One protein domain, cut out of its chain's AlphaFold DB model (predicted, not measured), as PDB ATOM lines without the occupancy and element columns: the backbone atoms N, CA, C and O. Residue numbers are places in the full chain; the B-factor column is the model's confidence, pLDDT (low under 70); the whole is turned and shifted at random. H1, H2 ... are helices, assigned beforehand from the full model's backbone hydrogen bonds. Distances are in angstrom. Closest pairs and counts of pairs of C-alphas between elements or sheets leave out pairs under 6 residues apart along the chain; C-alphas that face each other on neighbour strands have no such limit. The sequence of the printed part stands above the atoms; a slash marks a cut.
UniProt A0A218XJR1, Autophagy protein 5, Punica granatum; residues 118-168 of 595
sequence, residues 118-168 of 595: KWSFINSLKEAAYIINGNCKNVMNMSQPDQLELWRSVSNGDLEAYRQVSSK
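What this domain is: This is residues 118 to 168 of the 595 residues of the protein "Autophagy protein 5" of Punica granatum (UniProt A0A218XJR1). Two pairs of helices make up this model: a long helix, H1, with the very short H2 packed on part of it, and a hairpin in which H4 folds back along H3. H1 begins near Trp 151 of H3 and runs away from the hairpin; beyond Asn 133 the backbone turns back through H2 and returns to H3, and there is little contact between the two pairs. The printed part has 51 residues with four named helices, in the order H1, H2, H3, H4, and no named strand; its class is all helix. The whole is compact, with a radius of gyration of the C-alphas of 10.5 A, and its C-alphas span 29 by 20 by 18 A.

How they stand to each other: H1, residues 118 to 133, touches H2, residues 137 to 140, with its residues 125 to 129 alone; the closest C-alphas are those of Lys 126 and Val 139, 6.0 A apart. H3, residues 144 to 156, is close to H1 but not clearly touching it: the closest C-alphas, those of Lys 118 and Trp 151, are 6.5 A apart. The lines of H1 and H3 are about perpendicular, at 73 degrees. H2 and H3 are only just apart, with 8.4 A between their closest C-alphas. H3 and H4, residues 159 to 168, form a helical hairpin. They touch, with the C-alphas of Ser 153 and Tyr 162 closest at 5.2 A, and run opposite ways at a shallow tilt of 30 degrees. H4 is apart from H1, and only just apart from H2, with closest C-alphas 8.2 A from each other. In H1 and H3 every O i to N i+4 pair is within hydrogen-bond range; in H4 5 of 6 are, and H2 is too short for such a pair.

Where its parts are: H1 begins at C-alpha 118, at (-20.890, -42.546, 14.770), and ends at C-alpha 133, at (-40.731, -49.979, 8.484), 22.1 A from first to last C-alpha over 16 residues. H2, Lys 137 to Met 140, has four residues. H3, Gln 144 to Asn 156, is 18.1 A long from first to last C-alpha, and H4, Leu 159 to Lys 168, is 14.6 A long. H4 ends at C-alpha 168, at (-33.250, -56.257, 18.587).

The domain as a whole: The two C-alphas farthest apart are those of Gly 134 and Asn 156, at 30.0 A. The first and last printed C-alphas, of Lys 118 and Lys 168, are 18.9 A apart. The printed part has no cut, and the links H1 to H2, H2 to H3 and H3 to H4 are tight. The mean pLDDT of the printed part is 90.5, and no printed residue is under 70.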
ATOM      1  N   LYS A 118     -19.818 -41.847  14.052       93.56
ATOM      2  CA  LYS A 118     -20.890 -42.546  14.770       93.56
ATOM      3  C   LYS A 118     -22.254 -41.906  14.514       93.56
ATOM      4  O   LYS A 118     -23.224 -42.611  14.235       93.56
ATOM      5  N   TRP A 119     -22.354 -40.579  14.595       91.50
ATOM      6  CA  TRP A 119     -23.602 -39.858  14.335       91.50
ATOM      7  C   TRP A 119     -24.083 -40.045  12.895       91.50
ATOM      8  O   TRP A 119     -25.269 -40.310  12.689       91.50
ATOM      9  N   SER A 120     -23.178 -39.977  11.915       93.88
ATOM     10  CA  SER A 120     -23.487 -40.243  10.502       93.88
ATOM     11  C   SER A 120     -24.013 -41.670  10.282       93.88
ATOM     12  O   SER A 120     -25.045 -41.867   9.629       93.88
ATOM     13  N   PHE A 121     -23.367 -42.662  10.905       95.00
ATOM     14  CA  PHE A 121     -23.788 -44.063  10.879       95.00
ATOM     15  C   PHE A 121     -25.195 -44.251  11.466       95.00
ATOM     16  O   PHE A 121     -26.080 -44.807  10.814       95.00
ATOM     17  N   ILE A 122     -25.446 -43.727  12.671       92.69
ATOM     18  CA  ILE A 122     -26.759 -43.827  13.327       92.69
ATOM     19  C   ILE A 122     -27.841 -43.104  12.517       92.69
ATOM     20  O   ILE A 122     -28.980 -43.571  12.460       92.69
ATOM     21  N   ASN A 123     -27.515 -41.984  11.870       93.31
ATOM     22  CA  ASN A 123     -28.456 -41.288  11.000       93.31
ATOM     23  C   ASN A 123     -28.817 -42.124   9.761       93.31
ATOM     24  O   ASN A 123     -29.999 -42.260   9.450       93.31
ATOM     25  N   SER A 124     -27.829 -42.760   9.120       94.25
ATOM     26  CA  SER A 124     -28.076 -43.702   8.018       94.25
ATOM     27  C   SER A 124     -28.933 -44.888   8.474       94.25
ATOM     28  O   SER A 124     -29.900 -45.245   7.810       94.25
ATOM     29  N   LEU A 125     -28.678 -45.438   9.663       93.38
ATOM     30  CA  LEU A 125     -29.492 -46.521  10.218       93.38
ATOM     31  C   LEU A 125     -30.954 -46.100  10.467       93.38
ATOM     32  O   LEU A 125     -31.877 -46.885  10.244       93.38
ATOM     33  N   LYS A 126     -31.194 -44.860  10.919       92.31
ATOM     34  CA  LYS A 126     -32.555 -44.312  11.075       92.31
ATOM     35  C   LYS A 126     -33.267 -44.172   9.735       92.31
ATOM     36  O   LYS A 126     -34.460 -44.465   9.659       92.31
ATOM     37  N   GLU A 127     -32.550 -43.722   8.713       93.00
ATOM     38  CA  GLU A 127     -33.061 -43.595   7.352       93.00
ATOM     39  C   GLU A 127     -33.456 -44.964   6.782       93.00
ATOM     40  O   GLU A 127     -34.595 -45.146   6.350       93.00
ATOM     41  N   ALA A 128     -32.571 -45.959   6.889       92.19
ATOM     42  CA  ALA A 128     -32.861 -47.331   6.486       92.19
ATOM     43  C   ALA A 128     -34.076 -47.898   7.238       92.19
ATOM     44  O   ALA A 128     -34.981 -48.467   6.630       92.19
ATOM     45  N   ALA A 129     -34.160 -47.676   8.554       90.25
ATOM     46  CA  ALA A 129     -35.311 -48.098   9.346       90.25
ATOM     47  C   ALA A 129     -36.622 -47.447   8.884       90.25
ATOM     48  O   ALA A 129     -37.651 -48.122   8.824       90.25
ATOM     49  N   TYR A 130     -36.589 -46.161   8.526       90.56
ATOM     50  CA  TYR A 130     -37.748 -45.466   7.974       90.56
ATOM     51  C   TYR A 130     -38.174 -46.055   6.625       90.56
ATOM     52  O   TYR A 130     -39.362 -46.284   6.419       90.56
ATOM     53  N   ILE A 131     -37.225 -46.365   5.740       89.44
ATOM     54  CA  ILE A 131     -37.511 -47.008   4.451       89.44
ATOM     55  C   ILE A 131     -38.162 -48.385   4.655       89.44
ATOM     56  O   ILE A 131     -39.180 -48.674   4.029       89.44
ATOM     57  N   ILE A 132     -37.612 -49.207   5.555       88.19
ATOM     58  CA  ILE A 132     -38.048 -50.595   5.779       88.19
ATOM     59  C   ILE A 132     -39.404 -50.657   6.504       88.19
ATOM     60  O   ILE A 132     -40.287 -51.414   6.107       88.19
ATOM     61  N   ASN A 133     -39.581 -49.872   7.573       85.50
ATOM     62  CA  ASN A 133     -40.731 -49.979   8.484       85.50
ATOM     63  C   ASN A 133     -41.723 -48.805   8.393       85.50
ATOM     64  O   ASN A 133     -42.712 -48.782   9.130       85.50
ATOM     65  N   GLY A 134     -41.443 -47.781   7.583       85.31
ATOM     66  CA  GLY A 134     -42.199 -46.520   7.551       85.31
ATOM     67  C   GLY A 134     -41.983 -45.622   8.779       85.31
ATOM     68  O   GLY A 134     -42.636 -44.592   8.920       85.31
ATOM     69  N   ASN A 135     -41.110 -46.016   9.714       85.88
ATOM     70  CA  ASN A 135     -40.765 -45.247  10.908       85.88
ATOM     71  C   ASN A 135     -39.401 -45.679  11.474       85.88
ATOM     72  O   ASN A 135     -38.969 -46.811  11.286       85.88
ATOM     73  N   CYS A 136     -38.754 -44.803  12.244       87.94
ATOM     74  CA  CYS A 136     -37.452 -45.073  12.862       87.94
ATOM     75  C   CYS A 136     -37.536 -45.416  14.365       87.94
ATOM     76  O   CYS A 136     -36.518 -45.370  15.059       87.94
ATOM     77  N   LYS A 137     -38.723 -45.770  14.897       87.31
ATOM     78  CA  LYS A 137     -38.933 -45.966  16.348       87.31
ATOM     79  C   LYS A 137     -38.011 -47.032  16.937       87.31
ATOM     80  O   LYS A 137     -37.513 -46.841  18.038       87.31
ATOM     81  N   ASN A 138     -37.734 -48.112  16.208       85.56
ATOM     82  CA  ASN A 138     -36.869 -49.189  16.703       85.56
ATOM     83  C   ASN A 138     -35.422 -48.725  16.929       85.56
ATOM     84  O   ASN A 138     -34.787 -49.156  17.885       85.56
ATOM     85  N   VAL A 139     -34.922 -47.817  16.085       87.31
ATOM     86  CA  VAL A 139     -33.586 -47.223  16.243       87.31
ATOM     87  C   VAL A 139     -33.612 -46.150  17.333       87.31
ATOM     88  O   VAL A 139     -32.732 -46.112  18.186       87.31
ATOM     89  N   MET A 140     -34.646 -45.304  17.349       87.25
ATOM     90  CA  MET A 140     -34.799 -44.218  18.328       87.25
ATOM     91  C   MET A 140     -35.003 -44.716  19.765       87.25
ATOM     92  O   MET A 140     -34.535 -44.074  20.700       87.25
ATOM     93  N   ASN A 141     -35.675 -45.857  19.942       89.06
ATOM     94  CA  ASN A 141     -35.949 -46.461  21.249       89.06
ATOM     95  C   ASN A 141     -34.821 -47.388  21.729       89.06
ATOM     96  O   ASN A 141     -34.934 -47.986  22.799       89.06
ATOM     97  N   MET A 142     -33.750 -47.537  20.945       87.75
ATOM     98  CA  MET A 142     -32.584 -48.312  21.347       87.75
ATOM     99  C   MET A 142     -31.889 -47.637  22.532       87.75
ATOM    100  O   MET A 142     -31.672 -46.422  22.521       87.75
ATOM    101  N   SER A 143     -31.516 -48.426  23.541       90.50
ATOM    102  CA  SER A 143     -30.798 -47.916  24.707       90.50
ATOM    103  C   SER A 143     -29.434 -47.330  24.308       90.50
ATOM    104  O   SER A 143     -28.818 -47.774  23.340       90.50
ATOM    105  N   GLN A 144     -28.933 -46.338  25.051       89.94
ATOM    106  CA  GLN A 144     -27.595 -45.774  24.804       89.94
ATOM    107  C   GLN A 144     -26.473 -46.836  24.825       89.94
ATOM    108  O   GLN A 144     -25.618 -46.792  23.938       89.94
ATOM    109  N   PRO A 145     -26.474 -47.820  25.754       92.50
ATOM    110  CA  PRO A 145     -25.530 -48.935  25.711       92.50
ATOM    111  C   PRO A 145     -25.620 -49.758  24.424       92.50
ATOM    112  O   PRO A 145     -24.588 -50.050  23.834       92.50
ATOM    113  N   ASP A 146     -26.829 -50.079  23.955       91.19
ATOM    114  CA  ASP A 146     -27.008 -50.831  22.708       91.19
ATOM    115  C   ASP A 146     -26.526 -50.019  21.490       91.19
ATOM    116  O   ASP A 146     -25.842 -50.563  20.631       91.19
ATOM    117  N   GLN A 147     -26.803 -48.708  21.420       90.94
ATOM    118  CA  GLN A 147     -26.310 -47.855  20.324       90.94
ATOM    119  C   GLN A 147     -24.779 -47.783  20.303       90.94
ATOM    120  O   GLN A 147     -24.163 -47.784  19.236       90.94
ATOM    121  N   LEU A 148     -24.159 -47.703  21.483       91.88
ATOM    122  CA  LEU A 148     -22.707 -47.690  21.618       91.88
ATOM    123  C   LEU A 148     -22.095 -49.043  21.241       91.88
ATOM    124  O   LEU A 148     -21.082 -49.065  20.550       91.88
ATOM    125  N   GLU A 149     -22.709 -50.145  21.665       93.56
ATOM    126  CA  GLU A 149     -22.246 -51.496  21.351       93.56
ATOM    127  C   GLU A 149     -22.383 -51.805  19.859       93.56
ATOM    128  O   GLU A 149     -21.449 -52.324  19.251       93.56
ATOM    129  N   LEU A 150     -23.492 -51.394  19.233       93.31
ATOM    130  CA  LEU A 150     -23.686 -51.496  17.788       93.31
ATOM    131  C   LEU A 150     -22.570 -50.766  17.030       93.31
ATOM    132  O   LEU A 150     -21.963 -51.334  16.125       93.31
ATOM    133  N   TRP A 151     -22.275 -49.524  17.425       93.81
ATOM    134  CA  TRP A 151     -21.209 -48.727  16.820       93.81
ATOM    135  C   TRP A 151     -19.824 -49.352  17.017       93.81
ATOM    136  O   TRP A 151     -19.069 -49.492  16.056       93.81
ATOM    137  N   ARG A 152     -19.492 -49.773  18.244       93.25
ATOM    138  CA  ARG A 152     -18.216 -50.437  18.551       93.25
ATOM    139  C   ARG A 152     -18.033 -51.711  17.745       93.25
ATOM    140  O   ARG A 152     -16.937 -51.955  17.254       93.25
ATOM    141  N   SER A 153     -19.103 -52.482  17.580       92.62
ATOM    142  CA  SER A 153     -19.086 -53.696  16.768       92.62
ATOM    143  C   SER A 153     -18.694 -53.381  15.322       92.62
ATOM    144  O   SER A 153     -17.817 -54.039  14.777       92.62
ATOM    145  N   VAL A 154     -19.266 -52.330  14.721       92.00
ATOM    146  CA  VAL A 154     -18.914 -51.891  13.357       92.00
ATOM    147  C   VAL A 154     -17.481 -51.364  13.283       92.00
ATOM    148  O   VAL A 154     -16.726 -51.787  12.413       92.00
ATOM    149  N   SER A 155     -17.086 -50.491  14.213       89.88
ATOM    150  CA  SER A 155     -15.740 -49.896  14.257       89.88
ATOM    151  C   SER A 155     -14.635 -50.956  14.397       89.88
ATOM    152  O   SER A 155     -13.586 -50.857  13.765       89.88
ATOM    153  N   ASN A 156     -14.902 -52.018  15.165       88.00
ATOM    154  CA  ASN A 156     -13.964 -53.116  15.406       88.00
ATOM    155  C   ASN A 156     -14.107 -54.296  14.427       88.00
ATOM    156  O   ASN A 156     -13.305 -55.228  14.486       88.00
ATOM    157  N   GLY A 157     -15.123 -54.303  13.557       88.44
ATOM    158  CA  GLY A 157     -15.410 -55.429  12.663       88.44
ATOM    159  C   GLY A 157     -15.909 -56.702  13.369       88.44
ATOM    160  O   GLY A 157     -15.705 -57.805  12.859       88.44
ATOM    161  N   ASP A 158     -16.570 -56.581  14.526       91.06
ATOM    162  CA  ASP A 158     -17.151 -57.710  15.267       91.06
ATOM    163  C   ASP A 158     -18.585 -58.020  14.805       91.06
ATOM    164  O   ASP A 158     -19.570 -57.416  15.244       91.06
ATOM    165  N   LEU A 159     -18.701 -58.998  13.908       91.69
ATOM    166  CA  LEU A 159     -19.982 -59.437  13.352       91.69
ATOM    167  C   LEU A 159     -20.904 -60.074  14.401       91.69
ATOM    168  O   LEU A 159     -22.125 -59.951  14.295       91.69
ATOM    169  N   GLU A 160     -20.353 -60.789  15.380       91.38
ATOM    170  CA  GLU A 160     -21.170 -61.527  16.344       91.38
ATOM    171  C   GLU A 160     -21.801 -60.564  17.351       91.38
ATOM    172  O   GLU A 160     -23.017 -60.599  17.559       91.38
ATOM    173  N   ALA A 161     -21.010 -59.624  17.879       92.31
ATOM    174  CA  ALA A 161     -21.518 -58.542  18.721       92.31
ATOM    175  C   ALA A 161     -22.559 -57.690  17.971       92.31
ATOM    176  O   ALA A 161     -23.652 -57.421  18.488       92.31
ATOM    177  N   TYR A 162     -22.298 -57.370  16.698       92.88
ATOM    178  CA  TYR A 162     -23.253 -56.640  15.868       92.88
ATOM    179  C   TYR A 162     -24.576 -57.393  15.694       92.88
ATOM    180  O   TYR A 162     -25.646 -56.790  15.803       92.88
ATOM    181  N   ARG A 163     -24.549 -58.706  15.436       90.00
ATOM    182  CA  ARG A 163     -25.764 -59.528  15.272       90.00
ATOM    183  C   ARG A 163     -26.611 -59.566  16.537       90.00
ATOM    184  O   ARG A 163     -27.836 -59.447  16.461       90.00
ATOM    185  N   GLN A 164     -25.973 -59.675  17.699       90.06
ATOM    186  CA  GLN A 164     -26.674 -59.690  18.982       90.06
ATOM    187  C   GLN A 164     -27.470 -58.402  19.208       90.06
ATOM    188  O   GLN A 164     -28.631 -58.461  19.622       90.06
ATOM    189  N   VAL A 165     -26.894 -57.242  18.884       90.00
ATOM    190  CA  VAL A 165     -27.582 -55.953  19.040       90.00
ATOM    191  C   VAL A 165     -28.580 -55.700  17.909       90.00
ATOM    192  O   VAL A 165     -29.729 -55.335  18.167       90.00
ATOM    193  N   SER A 166     -28.186 -55.933  16.656       88.50
ATOM    194  CA  SER A 166     -29.022 -55.658  15.481       88.50
ATOM    195  C   SER A 166     -30.273 -56.538  15.411       88.50
ATOM    196  O   SER A 166     -31.314 -56.067  14.960       88.50
ATOM    197  N   SER A 167     -30.252 -57.757  15.962       86.19
ATOM    198  CA  SER A 167     -31.454 -58.600  16.079       86.19
ATOM    199  C   SER A 167     -32.599 -57.924  16.857       86.19
ATOM    200  O   SER A 167     -33.778 -58.157  16.576       86.19
ATOM    201  N   LYS A 168     -32.273 -57.014  17.788       85.00
ATOM    202  CA  LYS A 168     -33.250 -56.257  18.587       85.00
ATOM    203  C   LYS A 168     -33.959 -55.165  17.780       85.00
ATOM    204  O   LYS A 168     -35.059 -54.760  18.155       85.00
TER     205      LYS A 168